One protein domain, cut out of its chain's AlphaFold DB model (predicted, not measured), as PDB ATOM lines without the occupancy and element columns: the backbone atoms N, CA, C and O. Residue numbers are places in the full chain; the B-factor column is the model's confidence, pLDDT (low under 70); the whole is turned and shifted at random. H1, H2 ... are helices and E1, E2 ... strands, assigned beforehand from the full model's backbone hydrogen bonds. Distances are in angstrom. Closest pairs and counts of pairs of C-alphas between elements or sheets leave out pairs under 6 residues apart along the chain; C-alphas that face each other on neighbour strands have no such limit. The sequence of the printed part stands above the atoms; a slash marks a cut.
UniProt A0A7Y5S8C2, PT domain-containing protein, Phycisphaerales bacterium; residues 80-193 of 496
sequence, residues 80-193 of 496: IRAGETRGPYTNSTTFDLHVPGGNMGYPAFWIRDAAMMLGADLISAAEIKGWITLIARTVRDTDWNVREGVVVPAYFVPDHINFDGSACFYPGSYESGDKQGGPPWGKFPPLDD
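Overview. This is residues 80 to 193 of the 496 residues of the protein "PT domain-containing protein" of Phycisphaerales bacterium (UniProt A0A7Y5S8C2). This is a domain of little regular structure, mostly loops, with helices H1 and H2 toward one end and a small strand hairpin, E1 and E2, at the other. The printed part has 114 residues, of which 24 are in named elements, mixed, in the order H1, H2, E1, E2; the two strands form one antiparallel sheet. It is compact, with a radius of gyration of the C-alphas of 14.1 A and spans of 41 by 28 by 21 A.

Along the chain. After residues 80 to 110, H1 is residues 111 to 115, from C-alpha 111 at (227.900, 229.391, 128.460). H2, residues 125 to 136, is 16.2 A long. E1 is residues 144 to 147; E2, residues 150 to 152, ends at C-alpha 152 at (236.216, 218.126, 120.580).

Arrangement. H1 and H2 are near each other, their closest C-alphas 8.2 A apart. In both, every O i to N i+4 pair is within hydrogen-bond range. The hairpin E1 and E2 is antiparallel at 162 degrees, with N 144 and O 152 2.8 A apart. H2 and E2 are apart. Residues 160 to 161 pair antiparallel with 109 to 110 and with 167 to 168.

Size, cuts and confidence. The C-alphas farthest apart, of Asp 121 and Glu 148, are 44.1 A apart. The printed part has no cut and no long link between named elements; no printed residue is under pLDDT 70.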
ATOM      1  N   ILE A  80     221.219 229.715 140.798       98.19
ATOM      2  CA  ILE A  80     221.358 228.578 141.714       98.19
ATOM      3  C   ILE A  80     222.705 228.692 142.437       98.19
ATOM      4  O   ILE A  80     223.778 228.627 141.827       98.19
ATOM      5  N   ARG A  81     222.667 228.905 143.755       98.38
ATOM      6  CA  ARG A  81     223.890 229.126 144.542       98.38
ATOM      7  C   ARG A  81     224.726 227.864 144.680       98.38
ATOM      8  O   ARG A  81     224.205 226.754 144.578       98.38
ATOM      9  N   ALA A  82     226.014 228.028 144.965       98.31
ATOM     10  CA  ALA A  82     226.866 226.907 145.352       98.31
ATOM     11  C   ALA A  82     226.251 226.146 146.546       98.31
ATOM     12  O   ALA A  82     225.923 226.735 147.577       98.31
ATOM     13  N   GLY A  83     226.069 224.834 146.399       98.06
ATOM     14  CA  GLY A  83     225.413 223.960 147.374       98.06
ATOM     15  C   GLY A  83     223.879 224.025 147.401       98.06
ATOM     16  O   GLY A  83     223.269 223.271 148.155       98.06
ATOM     17  N   GLU A  84     223.235 224.894 146.612       98.12
ATOM     18  CA  GLU A  84     221.770 224.979 146.546       98.12
ATOM     19  C   GLU A  84     221.178 223.768 145.811       98.12
ATOM     20  O   GLU A  84     221.677 223.339 144.765       98.12
ATOM     21  N   THR A  85     220.066 223.256 146.341       97.69
ATOM     22  CA  THR A  85     219.241 222.226 145.707       97.69
ATOM     23  C   THR A  85     217.917 222.829 145.241       97.69
ATOM     24  O   THR A  85     217.196 223.444 146.028       97.69
ATOM     25  N   ARG A  86     217.553 222.596 143.976       95.38
ATOM     26  CA  ARG A  86     216.252 222.951 143.397       95.38
ATOM     27  C   ARG A  86     215.650 221.741 142.689       95.38
ATOM     28  O   ARG A  86     216.124 221.314 141.638       95.38
ATOM     29  N   GLY A  87     214.589 221.184 143.272       93.62
ATOM     30  CA  GLY A  87     214.025 219.917 142.803       93.62
ATOM     31  C   GLY A  87     215.060 218.784 142.918       93.62
ATOM     32  O   GLY A  87     215.655 218.644 143.985       93.62
ATOM     33  N   PRO A  88     215.298 217.984 141.861       94.88
ATOM     34  CA  PRO A  88     216.298 216.912 141.884       94.88
ATOM     35  C   PRO A  88     217.736 217.410 141.649       94.88
ATOM     36  O   PRO A  88     218.672 216.616 141.702       94.88
ATOM     37  N   TYR A  89     217.925 218.697 141.354       97.00
ATOM     38  CA  TYR A  89     219.205 219.251 140.931       97.00
ATOM     39  C   TYR A  89     219.915 219.928 142.096       97.00
ATOM     40  O   TYR A  89     219.313 220.736 142.796       97.00
ATOM     41  N   THR A  90     221.197 219.626 142.290       97.88
ATOM     42  CA  THR A  90     222.036 220.267 143.309       97.88
ATOM     43  C   THR A  90     223.285 220.816 142.650       97.88
ATOM     44  O   THR A  90     224.020 220.041 142.046       97.88
ATOM     45  N   ASN A  91     223.531 222.120 142.791       98.56
ATOM     46  CA  ASN A  91     224.784 222.746 142.379       98.56
ATOM     47  C   ASN A  91     225.903 222.325 143.338       98.56
ATOM     48  O   ASN A  91     226.075 222.924 144.395       98.56
ATOM     49  N   SER A  92     226.651 221.279 142.992       98.19
ATOM     50  CA  SER A  92     227.806 220.817 143.768       98.19
ATOM     51  C   SER A  92     229.116 221.484 143.345       98.19
ATOM     52  O   SER A  92     230.169 221.194 143.919       98.19
ATOM     53  N   THR A  93     229.070 222.424 142.395       98.00
ATOM     54  CA  THR A  93     230.198 223.321 142.146       98.00
ATOM     55  C   THR A  93     230.397 224.291 143.315       98.00
ATOM     56  O   THR A  93     229.529 224.501 144.161       98.00
ATOM     57  N   THR A  94     231.565 224.930 143.351       97.44
ATOM     58  CA  THR A  94     231.891 225.967 144.338       97.44
ATOM     59  C   THR A  94     231.482 227.372 143.893       97.44
ATOM     60  O   THR A  94     231.955 228.347 144.473       97.44
ATOM     61  N   PHE A  95     230.692 227.496 142.824       98.25
ATOM     62  CA  PHE A  95     230.361 228.773 142.199       98.25
ATOM     63  C   PHE A  95     228.851 228.963 142.101       98.25
ATOM     64  O   PHE A  95     228.104 228.009 141.891       98.25
ATOM     65  N   ASP A  96     228.413 230.210 142.226       98.50
ATOM     66  CA  ASP A  96     227.043 230.604 141.922       98.50
ATOM     67  C   ASP A  96     226.843 230.569 140.403       98.50
ATOM     68  O   ASP A  96     227.626 231.154 139.648       98.50
ATOM     69  N   LEU A  97     225.816 229.855 139.949       98.44
ATOM     70  CA  LEU A  97     225.545 229.627 138.532       98.44
ATOM     71  C   LEU A  97     224.191 230.210 138.167       98.44
ATOM     72  O   LEU A  97     223.275 230.218 138.983       98.44
ATOM     73  N   HIS A  98     224.050 230.665 136.929       98.38
ATOM     74  CA  HIS A  98     222.748 231.025 136.382       98.38
ATOM     75  C   HIS A  98     222.385 230.028 135.288       98.38
ATOM     76  O   HIS A  98     223.159 229.820 134.354       98.38
ATOM     77  N   VAL A  99     221.226 229.389 135.429       97.88
ATOM     78  CA  VAL A  99     220.655 228.528 134.387       97.88
ATOM     79  C   VAL A  99     219.957 229.372 133.314       97.88
ATOM     80  O   VAL A  99     219.603 230.518 133.585       97.88
ATOM     81  N   PRO A 100     219.676 228.834 132.115       97.44
ATOM     82  CA  PRO A 100     218.916 229.556 131.093       97.44
ATOM     83  C   PRO A 100     217.566 230.117 131.556       97.44
ATOM     84  O   PRO A 100     217.177 231.215 131.156       97.44
ATOM     85  N   GLY A 101     216.847 229.385 132.415       95.50
ATOM     86  CA  GLY A 101     215.562 229.833 132.936       95.50
ATOM     87  C   GLY A 101     215.263 229.368 134.354       95.50
ATOM     88  O   GLY A 101     215.545 228.229 134.732       95.50
ATOM     89  N   GLY A 102     214.650 230.251 135.146       94.25
ATOM     90  CA  GLY A 102     214.382 230.017 136.571       94.25
ATOM     91  C   GLY A 102     213.437 228.845 136.868       94.25
ATOM     92  O   GLY A 102     213.403 228.350 137.996       94.25
ATOM     93  N   ASN A 103     212.709 228.361 135.856       93.94
ATOM     94  CA  ASN A 103     211.849 227.181 135.936       93.94
ATOM     95  C   ASN A 103     212.610 225.838 135.912       93.94
ATOM     96  O   ASN A 103     211.966 224.795 136.000       93.94
ATOM     97  N   MET A 104     213.944 225.848 135.776       94.62
ATOM     98  CA  MET A 104     214.780 224.648 135.619       94.62
ATOM     99  C   MET A 104     214.445 223.802 134.381       94.62
ATOM    100  O   MET A 104     214.702 222.600 134.376       94.62
ATOM    101  N   GLY A 105     213.912 224.414 133.316       93.75
ATOM    102  CA  GLY A 105     213.740 223.742 132.019       93.75
ATOM    103  C   GLY A 105     215.073 223.291 131.402       93.75
ATOM    104  O   GLY A 105     215.111 222.321 130.648       93.75
ATOM    105  N   TYR A 106     216.162 223.953 131.801       95.44
ATOM    106  CA  TYR A 106     217.543 223.666 131.421       95.44
ATOM    107  C   TYR A 106     218.431 223.602 132.680       95.44
ATOM    108  O   TYR A 106     219.006 224.613 133.082       95.44
ATOM    109  N   PRO A 107     218.523 222.452 133.367       96.38
ATOM    110  CA  PRO A 107     219.237 222.294 134.640       96.38
ATOM    111  C   PRO A 107     220.768 222.173 134.495       96.38
ATOM    112  O   PRO A 107     221.370 221.228 135.002       96.38
ATOM    113  N   ALA A 108     221.410 223.121 133.813       97.94
ATOM    114  CA  ALA A 108     222.868 223.233 133.738       97.94
ATOM    115  C   ALA A 108     223.293 224.688 133.479       97.94
ATOM    116  O   ALA A 108     222.466 225.555 133.192       97.94
ATOM    117  N   PHE A 109     224.588 224.964 133.595       98.50
ATOM    118  CA  PHE A 109     225.170 226.262 133.269       98.50
ATOM    119  C   PHE A 109     225.536 226.312 131.781       98.50
ATOM    120  O   PHE A 109     226.570 225.775 131.386       98.50
ATOM    121  N   TRP A 110     224.689 226.940 130.962       98.44
ATOM    122  CA  TRP A 110     224.957 227.184 129.537       98.44
ATOM    123  C   TRP A 110     225.805 228.436 129.344       98.44
ATOM    124  O   TRP A 110     225.437 229.513 129.821       98.44
ATOM    125  N   ILE A 111     226.918 228.309 128.617       98.38
ATOM    126  CA  ILE A 111     227.900 229.391 128.460       98.38
ATOM    127  C   ILE A 111     227.273 230.570 127.704       98.38
ATOM    128  O   ILE A 111     227.274 231.702 128.198       98.38
ATOM    129  N   ARG A 112     226.692 230.308 126.531       97.19
ATOM    130  CA  ARG A 112     225.970 231.296 125.719       97.19
ATOM    131  C   ARG A 112     224.855 232.003 126.483       97.19
ATOM    132  O   ARG A 112     224.779 233.230 126.459       97.19
ATOM    133  N   ASP A 113     223.989 231.257 127.161       97.94
ATOM    134  CA  ASP A 113     222.857 231.815 127.904       97.94
ATOM    135  C   ASP A 113     223.335 232.725 129.043       97.94
ATOM    136  O   ASP A 113     222.821 233.834 129.213       97.94
ATOM    137  N   ALA A 114     224.389 232.314 129.754       98.12
ATOM    138  CA  ALA A 114     225.056 233.143 130.750       98.12
ATOM    139  C   ALA A 114     225.630 234.433 130.147       98.12
ATOM    140  O   ALA A 114     225.500 235.507 130.742       98.12
ATOM    141  N   ALA A 115     226.201 234.364 128.941       98.00
ATOM    142  CA  ALA A 115     226.706 235.541 128.240       98.00
ATOM    143  C   ALA A 115     225.602 236.562 127.908       98.00
ATOM    144  O   ALA A 115     225.839 237.769 127.985       98.00
ATOM    145  N   MET A 116     224.372 236.113 127.635       97.75
ATOM    146  CA  MET A 116     223.228 237.000 127.361       97.75
ATOM    147  C   MET A 116     222.753 237.800 128.586       97.75
ATOM    148  O   MET A 116     221.975 238.745 128.438       97.75
ATOM    149  N   MET A 117     223.234 237.466 129.786       98.00
ATOM    150  CA  MET A 117     222.962 238.201 131.028       98.00
ATOM    151  C   MET A 117     224.064 239.217 131.380       98.00
ATOM    152  O   MET A 117     223.926 239.975 132.344       98.00
ATOM    153  N   LEU A 118     225.158 239.279 130.611       96.81
ATOM    154  CA  LEU A 118     226.308 240.127 130.924       96.81
ATOM    155  C   LEU A 118     226.089 241.587 130.525       96.81
ATOM    156  O   LEU A 118     226.226 241.996 129.371       96.81
ATOM    157  N   GLY A 119     225.847 242.424 131.526       92.81
ATOM    158  CA  GLY A 119     225.757 243.867 131.361       92.81
ATOM    159  C   GLY A 119     224.755 244.476 132.322       92.81
ATOM    160  O   GLY A 119     224.123 243.778 133.111       92.81
ATOM    161  N   ALA A 120     224.626 245.801 132.259       90.12
ATOM    162  CA  ALA A 120     223.639 246.559 133.026       90.12
ATOM    163  C   ALA A 120     223.618 246.283 134.548       90.12
ATOM    164  O   ALA A 120     222.600 246.552 135.187       90.12
ATOM    165  N   ASP A 121     224.733 245.800 135.107       89.75
ATOM    166  CA  ASP A 121     224.894 245.409 136.512       89.75
ATOM    167  C   ASP A 121     223.900 244.321 136.961       89.75
ATOM    168  O   ASP A 121     223.409 244.342 138.093       89.75
ATOM    169  N   LEU A 122     223.551 243.396 136.055       96.50
ATOM    170  CA  LEU A 122     222.697 242.241 136.363       96.50
ATOM    171  C   LEU A 122     223.463 241.094 137.032       96.50
ATOM    172  O   LEU A 122     222.903 240.422 137.890       96.50
ATOM    173  N   ILE A 123     224.731 240.902 136.659       98.00
ATOM    174  CA  ILE A 123     225.618 239.858 137.186       98.00
ATOM    175  C   ILE A 123     226.838 240.525 137.819       98.00
ATOM    176  O   ILE A 123     227.432 241.440 137.237       98.00
ATOM    177  N   SER A 124     227.228 240.077 139.011       97.56
ATOM    178  CA  SER A 124     228.379 240.630 139.722       97.56
ATOM    179  C   SER A 124     229.715 240.181 139.119       97.56
ATOM    180  O   SER A 124     229.842 239.114 138.519       97.56
ATOM    181  N   ALA A 125     230.775 240.962 139.345       97.56
ATOM    182  CA  ALA A 125     232.125 240.560 138.945       97.56
ATOM    183  C   ALA A 125     232.583 239.250 139.622       97.56
ATOM    184  O   ALA A 125     233.341 238.488 139.027       97.56
ATOM    185  N   ALA A 126     232.118 238.973 140.847       97.81
ATOM    186  CA  ALA A 126     232.453 237.746 141.566       97.81
ATOM    187  C   ALA A 126     231.850 236.504 140.891       97.81
ATOM    188  O   ALA A 126     232.564 235.519 140.701       97.81
ATOM    189  N   GLU A 127     230.584 236.577 140.469       98.44
ATOM    190  CA  GLU A 127     229.925 235.514 139.699       98.44
ATOM    191  C   GLU A 127     230.654 235.268 138.374       98.44
ATOM    192  O   GLU A 127     231.073 234.143 138.110       98.44
ATOM    193  N   ILE A 128     230.933 236.325 137.597       98.56
ATOM    194  CA  ILE A 128     231.641 236.194 136.309       98.56
ATOM    195  C   ILE A 128     233.027 235.562 136.503       98.56
ATOM    196  O   ILE A 128     233.429 234.699 135.726       98.56
ATOM    197  N   LYS A 129     233.766 235.939 137.556       98.25
ATOM    198  CA  LYS A 129     235.062 235.317 137.877       98.25
ATOM    199  C   LYS A 129     234.922 233.822 138.181       98.25
ATOM    200  O   LYS A 129     235.773 233.028 137.765       98.25
ATOM    201  N   GLY A 130     233.868 233.440 138.902       98.50
ATOM    202  CA  GLY A 130     233.518 232.044 139.147       98.50
ATOM    203  C   GLY A 130     233.264 231.288 137.846       98.50
ATOM    204  O   GLY A 130     233.848 230.228 137.638       98.50
ATOM    205  N   TRP A 131     232.495 231.876 136.928       98.75
ATOM    206  CA  TRP A 131     232.196 231.290 135.616       98.75
ATOM    207  C   TRP A 131     233.442 231.127 134.751       98.75
ATOM    208  O   TRP A 131     233.683 230.037 134.243       98.75
ATOM    209  N   ILE A 132     234.288 232.159 134.655       98.81
ATOM    210  CA  ILE A 132     235.574 232.087 133.941       98.81
ATOM    211  C   ILE A 132     236.420 230.936 134.493       98.81
ATOM    212  O   ILE A 132     236.994 230.165 133.728       98.81
ATOM    213  N   THR A 133     236.481 230.800 135.820       98.62
ATOM    214  CA  THR A 133     237.251 229.736 136.479       98.62
ATOM    215  C   THR A 133     236.662 228.355 136.194       98.62
ATOM    216  O   THR A 133     237.411 227.417 135.931       98.62
ATOM    217  N   LEU A 134     235.335 228.219 136.250       98.81
ATOM    218  CA  LEU A 134     234.640 226.966 135.971       98.81
ATOM    219  C   LEU A 134     234.838 226.534 134.514       98.81
ATOM    220  O   LEU A 134     235.215 225.392 134.281       98.81
ATOM    221  N   ILE A 135     234.664 227.452 133.561       98.81
ATOM    222  CA  ILE A 135     234.870 227.199 132.130       98.81
ATOM    223  C   ILE A 135     236.333 226.853 131.848       98.81
ATOM    224  O   ILE A 135     236.612 225.853 131.196       98.81
ATOM    225  N   ALA A 136     237.289 227.627 132.371       98.69
ATOM    226  CA  ALA A 136     238.709 227.378 132.125       98.69
ATOM    227  C   ALA A 136     239.114 225.946 132.513       98.69
ATOM    228  O   ALA A 136     239.827 225.296 131.750       98.69
ATOM    229  N   ARG A 137     238.581 225.417 133.628       98.50
ATOM    230  CA  ARG A 137     238.846 224.049 134.116       98.50
ATOM    231  C   ARG A 137     238.439 222.945 133.143       98.50
ATOM    232  O   ARG A 137     238.940 221.833 133.279       98.50
ATOM    233  N   THR A 138     237.560 223.216 132.182       98.25
ATOM    234  CA  THR A 138     237.094 222.216 131.210       98.25
ATOM    235  C   THR A 138     237.893 222.239 129.909       98.25
ATOM    236  O   THR A 138     237.807 221.295 129.123       98.25
ATOM    237  N   VAL A 139     238.658 223.308 129.663       98.25
ATOM    238  CA  VAL A 139     239.426 223.509 128.428       98.25
ATOM    239  C   VAL A 139     240.632 222.566 128.398       98.25
ATOM    240  O   VAL A 139     241.340 222.422 129.393       98.25
ATOM    241  N   ARG A 140     240.874 221.921 127.254       97.69
ATOM    242  CA  ARG A 140     241.998 220.993 127.020       97.69
ATOM    243  C   ARG A 140     242.936 221.563 125.959       97.69
ATOM    244  O   ARG A 140     242.465 222.234 125.054       97.69
ATOM    245  N   ASP A 141     244.223 221.254 126.027       97.19
ATOM    246  CA  ASP A 141     245.231 221.639 125.018       97.19
ATOM    247  C   ASP A 141     245.443 220.580 123.918       97.19
ATOM    248  O   ASP A 141     246.247 220.768 123.006       97.19
ATOM    249  N   THR A 142     244.693 219.478 123.972       97.38
ATOM    250  CA  THR A 142     244.717 218.398 122.981       97.38
ATOM    251  C   THR A 142     243.314 218.057 122.506       97.38
ATOM    252  O   THR A 142     242.374 218.060 123.306       97.38
ATOM    253  N   ASP A 143     243.193 217.667 121.236       98.06
ATOM    254  CA  ASP A 143     241.950 217.135 120.680       98.06
ATOM    255  C   ASP A 143     241.466 215.925 121.487       98.06
ATOM    256  O   ASP A 143     242.224 214.999 121.795       98.06
ATOM    257  N   TRP A 144     240.171 215.902 121.782       97.12
ATOM    258  CA  TRP A 144     239.504 214.775 122.406       97.12
ATOM    259  C   TRP A 144     238.624 214.058 121.383       97.12
ATOM    260  O   TRP A 144     237.549 214.524 121.002       97.12
ATOM    261  N   ASN A 145     239.087 212.885 120.952       97.12
ATOM    262  CA  ASN A 145     238.287 211.944 120.174       97.12
ATOM    263  C   ASN A 145     237.286 211.265 121.117       97.12
ATOM    264  O   ASN A 145     237.620 210.272 121.761       97.12
ATOM    265  N   VAL A 146     236.081 211.830 121.226       96.50
ATOM    266  CA  VAL A 146     235.008 211.321 122.097       96.50
ATOM    267  C   VAL A 146     234.625 209.904 121.668       96.50
ATOM    268  O   VAL A 146     234.513 209.006 122.498       96.50
ATOM    269  N   ARG A 147     234.456 209.716 120.354       95.88
ATOM    270  CA  ARG A 147     234.282 208.434 119.655       95.88
ATOM    271  C   ARG A 147     234.506 208.635 118.154       95.88
ATOM    272  O   ARG A 147     234.770 209.750 117.705       95.88
ATOM    273  N   GLU A 148     234.386 207.572 117.361       94.25
ATOM    274  CA  GLU A 148     234.491 207.671 115.902       94.25
ATOM    275  C   GLU A 148     233.523 208.730 115.341       94.25
ATOM    276  O   GLU A 148     232.324 208.715 115.624       94.25
ATOM    277  N   GLY A 149     234.062 209.684 114.576       93.44
ATOM    278  CA  GLY A 149     233.284 210.761 113.961       93.44
ATOM    279  C   GLY A 149     232.833 211.884 114.905       93.44
ATOM    280  O   GLY A 149     232.092 212.753 114.454       93.44
ATOM    281  N   VAL A 150     233.268 211.902 116.172       97.31
ATOM    282  CA  VAL A 150     232.935 212.955 117.149       97.31
ATOM    283  C   VAL A 150     234.198 213.420 117.865       97.31
ATOM    284  O   VAL A 150     234.836 212.655 118.593       97.31
ATOM    285  N   VAL A 151     234.566 214.680 117.642       97.81
ATOM    286  CA  VAL A 151     235.831 215.260 118.102       97.81
ATOM    287  C   VAL A 151     235.584 216.622 118.728       97.81
ATOM    288  O   VAL A 151     235.024 217.503 118.080       97.81
ATOM    289  N   VAL A 152     236.077 216.810 119.951       98.25
ATOM    290  CA  VAL A 152     236.216 218.126 120.580       98.25
ATOM    291  C   VAL A 152     237.639 218.610 120.308       98.25
ATOM    292  O   VAL A 152     238.575 218.022 120.858       98.25
ATOM    293  N   PRO A 153     237.849 219.622 119.451       98.25
ATOM    294  CA  PRO A 153     239.194 220.110 119.181       98.25
ATOM    295  C   PRO A 153     239.821 220.756 120.422       98.25
ATOM    296  O   PRO A 153     239.120 221.214 121.330       98.25
ATOM    297  N   ALA A 154     241.150 220.814 120.453       98.38
ATOM    298  CA  ALA A 154     241.882 221.535 121.484       98.38
ATOM    299  C   ALA A 154     241.352 222.971 121.638       98.38
ATOM    300  O   ALA A 154     241.011 223.646 120.667       98.38
ATOM    301  N   TYR A 155     241.306 223.434 122.881       98.62
ATOM    302  CA  TYR A 155     240.881 224.762 123.315       98.62
ATOM    303  C   TYR A 155     239.416 225.130 123.045       98.62
ATOM    304  O   TYR A 155     239.033 226.288 123.215       98.62
ATOM    305  N   PHE A 156     238.569 224.169 122.672       98.44
ATOM    306  CA  PHE A 156     237.127 224.401 122.626       98.44
ATOM    307  C   PHE A 156     236.539 224.621 124.021       98.44
ATOM    308  O   PHE A 156     236.948 223.996 125.005       98.44
ATOM    309  N   VAL A 157     235.564 225.523 124.079       98.62
ATOM    310  CA  VAL A 157     234.734 225.798 125.252       98.62
ATOM    311  C   VAL A 157     233.468 224.935 125.152       98.62
ATOM    312  O   VAL A 157     232.966 224.744 124.045       98.62
ATOM    313  N   PRO A 158     232.979 224.343 126.258       98.25
ATOM    314  CA  PRO A 158     231.762 223.534 126.224       98.25
ATOM    315  C   PRO A 158     230.505 224.371 125.943       98.25
ATOM    316  O   PRO A 158     230.495 225.563 126.231       98.25
ATOM    317  N   ASP A 159     229.440 223.715 125.469       98.31
ATOM    318  CA  ASP A 159     228.099 224.317 125.335       98.31
ATOM    319  C   ASP A 159     227.489 224.572 126.721       98.31
ATOM    320  O   ASP A 159     226.954 225.646 127.015       98.31
ATOM    321  N   HIS A 160     227.643 223.597 127.623       98.62
ATOM    322  CA  HIS A 160     227.225 223.735 129.010       98.62
ATOM    323  C   HIS A 160     228.050 222.892 129.983       98.62
ATOM    324  O   HIS A 160     228.752 221.940 129.629       98.62
ATOM    325  N   ILE A 161     227.942 223.265 131.255       98.75
ATOM    326  CA  ILE A 161     228.574 222.588 132.383       98.75
ATOM    327  C   ILE A 161     227.480 222.169 133.360       98.75
ATOM    328  O   ILE A 161     226.687 222.987 133.831       98.75
ATOM    329  N   ASN A 162     227.438 220.876 133.658       98.50
ATOM    330  CA  ASN A 162     226.526 220.292 134.627       98.50
ATOM    331  C   ASN A 162     226.829 220.797 136.038       98.50
ATOM    332  O   ASN A 162     227.912 221.296 136.350       98.50
ATOM    333  N   PHE A 163     225.874 220.611 136.938       98.19
ATOM    334  CA  PHE A 163     225.998 221.057 138.321       98.19
ATOM    335  C   PHE A 163     227.057 220.340 139.161       98.19
ATOM    336  O   PHE A 163     227.383 220.824 140.241       98.19
ATOM    337  N   ASP A 164     227.621 219.244 138.659       97.69
ATOM    338  CA  ASP A 164     228.799 218.578 139.221       97.69
ATOM    339  C   ASP A 164     230.132 219.091 138.648       97.69
ATOM    340  O   ASP A 164     231.201 218.609 139.020       97.69
ATOM    341  N   GLY A 165     230.082 220.082 137.755       98.06
ATOM    342  CA  GLY A 165     231.238 220.636 137.060       98.06
ATOM    343  C   GLY A 165     231.668 219.844 135.822       98.06
ATOM    344  O   GLY A 165     232.648 220.226 135.183       98.06
ATOM    345  N   SER A 166     230.971 218.761 135.464       97.75
ATOM    346  CA  SER A 166     231.266 218.000 134.249       97.75
ATOM    347  C   SER A 166     230.765 218.727 132.995       97.75
ATOM    348  O   SER A 166     229.698 219.335 132.992       97.75
ATOM    349  N   ALA A 167     231.559 218.702 131.924       98.06
ATOM    350  CA  ALA A 167     231.329 219.513 130.730       98.06
ATOM    351  C   ALA A 167     230.725 218.703 129.579       98.06
ATOM    352  O   ALA A 167     231.217 217.614 129.266       98.06
ATOM    353  N   CYS A 168     229.728 219.276 128.908       98.12
ATOM    354  CA  CYS A 168     229.175 218.778 127.655       98.12
ATOM    355  C   CYS A 168     229.447 219.804 126.547       98.12
ATOM    356  O   CYS A 168     229.099 220.979 126.650       98.12
ATOM    357  N   PHE A 169     230.116 219.367 125.486       97.88
ATOM    358  CA  PHE A 169     230.562 220.213 124.379       97.88
ATOM    359  C   PHE A 169     229.560 220.270 123.228       97.88
ATOM    360  O   PHE A 169     229.795 220.966 122.249       97.88
ATOM    361  N   TYR A 170     228.465 219.518 123.306       97.31
ATOM    362  CA  TYR A 170     227.486 219.431 122.234       97.31
ATOM    363  C   TYR A 170     226.081 219.671 122.777       97.31
ATOM    364  O   TYR A 170     225.780 219.250 123.894       97.31
ATOM    365  N   PRO A 171     225.194 220.264 121.970       94.94
ATOM    366  CA  PRO A 171     223.816 220.469 122.372       94.94
ATOM    367  C   PRO A 171     223.033 219.151 122.427       94.94
ATOM    368  O   PRO A 171     223.435 218.119 121.881       94.94
ATOM    369  N   GLY A 172     221.855 219.212 123.049       90.06
ATOM    370  CA  GLY A 172     220.839 218.159 122.975       90.06
ATOM    371  C   GLY A 172     220.988 216.995 123.960       90.06
ATOM    372  O   GLY A 172     220.181 216.067 123.912       90.06
ATOM    373  N   SER A 173     221.968 217.025 124.862       92.50
ATOM    374  CA  SER A 173     222.065 216.097 125.996       92.50
ATOM    375  C   SER A 173     222.801 216.742 127.172       92.50
ATOM    376  O   SER A 173     223.407 217.785 127.000       92.50
ATOM    377  N   TYR A 174     222.768 216.100 128.344       94.69
ATOM    378  CA  TYR A 174     223.551 216.475 129.537       94.69
ATOM    379  C   TYR A 174     224.747 215.530 129.754       94.69
ATOM    380  O   TYR A 174     225.341 215.476 130.830       94.69
ATOM    381  N   GLU A 175     225.059 214.704 128.752       93.38
ATOM    382  CA  GLU A 175     226.091 213.675 128.844       93.38
ATOM    383  C   GLU A 175     227.479 214.315 128.760       93.38
ATOM    384  O   GLU A 175     227.826 214.916 127.753       93.38
ATOM    385  N   SER A 176     228.312 214.142 129.782       93.69
ATOM    386  CA  SER A 176     229.684 214.671 129.807       93.69
ATOM    387  C   SER A 176     230.752 213.642 129.403       93.69
ATOM    388  O   SER A 176     231.939 213.960 129.337       93.69
ATOM    389  N   GLY A 177     230.332 212.404 129.111       92.81
ATOM    390  CA  GLY A 177     231.183 211.285 128.699       92.81
ATOM    391  C   GLY A 177     231.240 211.064 127.185       92.81
ATOM    392  O   GLY A 177     231.203 212.002 126.391       92.81
ATOM    393  N   ASP A 178     231.310 209.797 126.782       93.12
ATOM    394  CA  ASP A 178     231.490 209.332 125.399       93.12
ATOM    395  C   ASP A 178     230.215 209.373 124.532       93.12
ATOM    396  O   ASP A 178     230.271 209.077 123.336       93.12
ATOM    397  N   LYS A 179     229.067 209.765 125.105       92.94
ATOM    398  CA  LYS A 179     227.747 209.788 124.442       92.94
ATOM    399  C   LYS A 179     227.322 211.149 123.881       92.94
ATOM    400  O   LYS A 179     226.304 211.222 123.197       92.94
ATOM    401  N   GLN A 180     228.077 212.218 124.127       95.50
ATOM    402  CA  GLN A 180     227.772 213.563 123.610       95.50
ATOM    403  C   GLN A 180     228.073 213.722 122.114       95.50
ATOM    404  O   GLN A 180     228.909 213.007 121.574       95.50
ATOM    405  N   GLY A 181     227.424 214.661 121.429       94.75
ATOM    406  CA  GLY A 181     227.676 214.937 120.007       94.75
ATOM    407  C   GLY A 181     227.164 213.862 119.048       94.75
ATOM    408  O   GLY A 181     226.354 213.012 119.417       94.75
ATOM    409  N   GLY A 182     227.639 213.887 117.801       92.81
ATOM    410  CA  GLY A 182     227.120 213.060 116.705       92.81
ATOM    411  C   GLY A 182     225.809 213.606 116.120       92.81
ATOM    412  O   GLY A 182     225.329 214.651 116.557       92.81
ATOM    413  N   PRO A 183     225.220 212.961 115.096       91.12
ATOM    414  CA  PRO A 183     223.976 213.430 114.490       91.12
ATOM    415  C   PRO A 183     222.821 213.502 115.509       91.12
ATOM    416  O   PRO A 183     222.657 212.567 116.291       91.12
ATOM    417  N   PRO A 184     221.991 214.563 115.490       92.75
ATOM    418  CA  PRO A 184     221.993 215.687 114.543       92.75
ATOM    419  C   PRO A 184     222.904 216.867 114.939       92.75
ATOM    420  O   PRO A 184     222.953 217.869 114.220       92.75
ATOM    421  N   TRP A 185     223.597 216.774 116.071       92.88
ATOM    422  CA  TRP A 185     224.329 217.865 116.724       92.88
ATOM    423  C   TRP A 185     225.679 218.171 116.079       92.88
ATOM    424  O   TRP A 185     226.054 219.329 115.976       92.88
ATOM    425  N   GLY A 186     226.341 217.162 115.523       92.50
ATOM    426  CA  GLY A 186     227.505 217.341 114.662       92.50
ATOM    427  C   GLY A 186     228.738 216.568 115.104       92.50
ATOM    428  O   GLY A 186     228.762 215.924 116.151       92.50
ATOM    429  N   LYS A 187     229.756 216.611 114.244       95.81
ATOM    430  CA  LYS A 187     231.084 216.044 114.493       95.81
ATOM    431  C   LYS A 187     231.884 216.937 115.433       95.81
ATOM    432  O   LYS A 187     232.580 216.424 116.306       95.81
ATOM    433  N   PHE A 188     231.748 218.250 115.273       97.44
ATOM    434  CA  PHE A 188     232.415 219.260 116.091       97.44
ATOM    435  C   PHE A 188     231.403 220.029 116.958       97.44
ATOM    436  O   PHE A 188     230.231 220.109 116.571       97.44
ATOM    437  N   PRO A 189     231.836 220.567 118.113       97.25
ATOM    438  CA  PRO A 189     231.025 221.445 118.957       97.25
ATOM    439  C   PRO A 189     230.469 222.677 118.217       97.25
ATOM    440  O   PRO A 189     230.955 223.003 117.125       97.25
ATOM    441  N   PRO A 190     229.492 223.390 118.808       97.19
ATOM    442  CA  PRO A 190     229.105 224.729 118.367       97.19
ATOM    443  C   PRO A 190     230.297 225.695 118.275       97.19
ATOM    444  O   PRO A 190     231.303 225.546 118.971       97.19
ATOM    445  N   LEU A 191     230.207 226.672 117.372       98.31
ATOM    446  CA  LEU A 191     231.328 227.541 116.994       98.31
ATOM    447  C   LEU A 191     231.312 228.923 117.679       98.31
ATOM    448  O   LEU A 191     232.018 229.832 117.239       98.31
ATOM    449  N   ASP A 192     230.520 229.097 118.739       98.06
ATOM    450  CA  ASP A 192     230.246 230.375 119.404       98.06
ATOM    451  C   ASP A 192     230.806 230.498 120.830       98.06
ATOM    452  O   ASP A 192     231.342 231.557 121.174       98.06
ATOM    453  N   ASP A 193     230.738 229.449 121.657       98.62
ATOM    454  CA  ASP A 193     231.055 229.538 123.098       98.62
ATOM    455  C   ASP A 193     232.498 229.957 123.407       98.62
ATOM    456  O   ASP A 193     232.758 230.651 124.396       98.62
TER     457      ASP A 193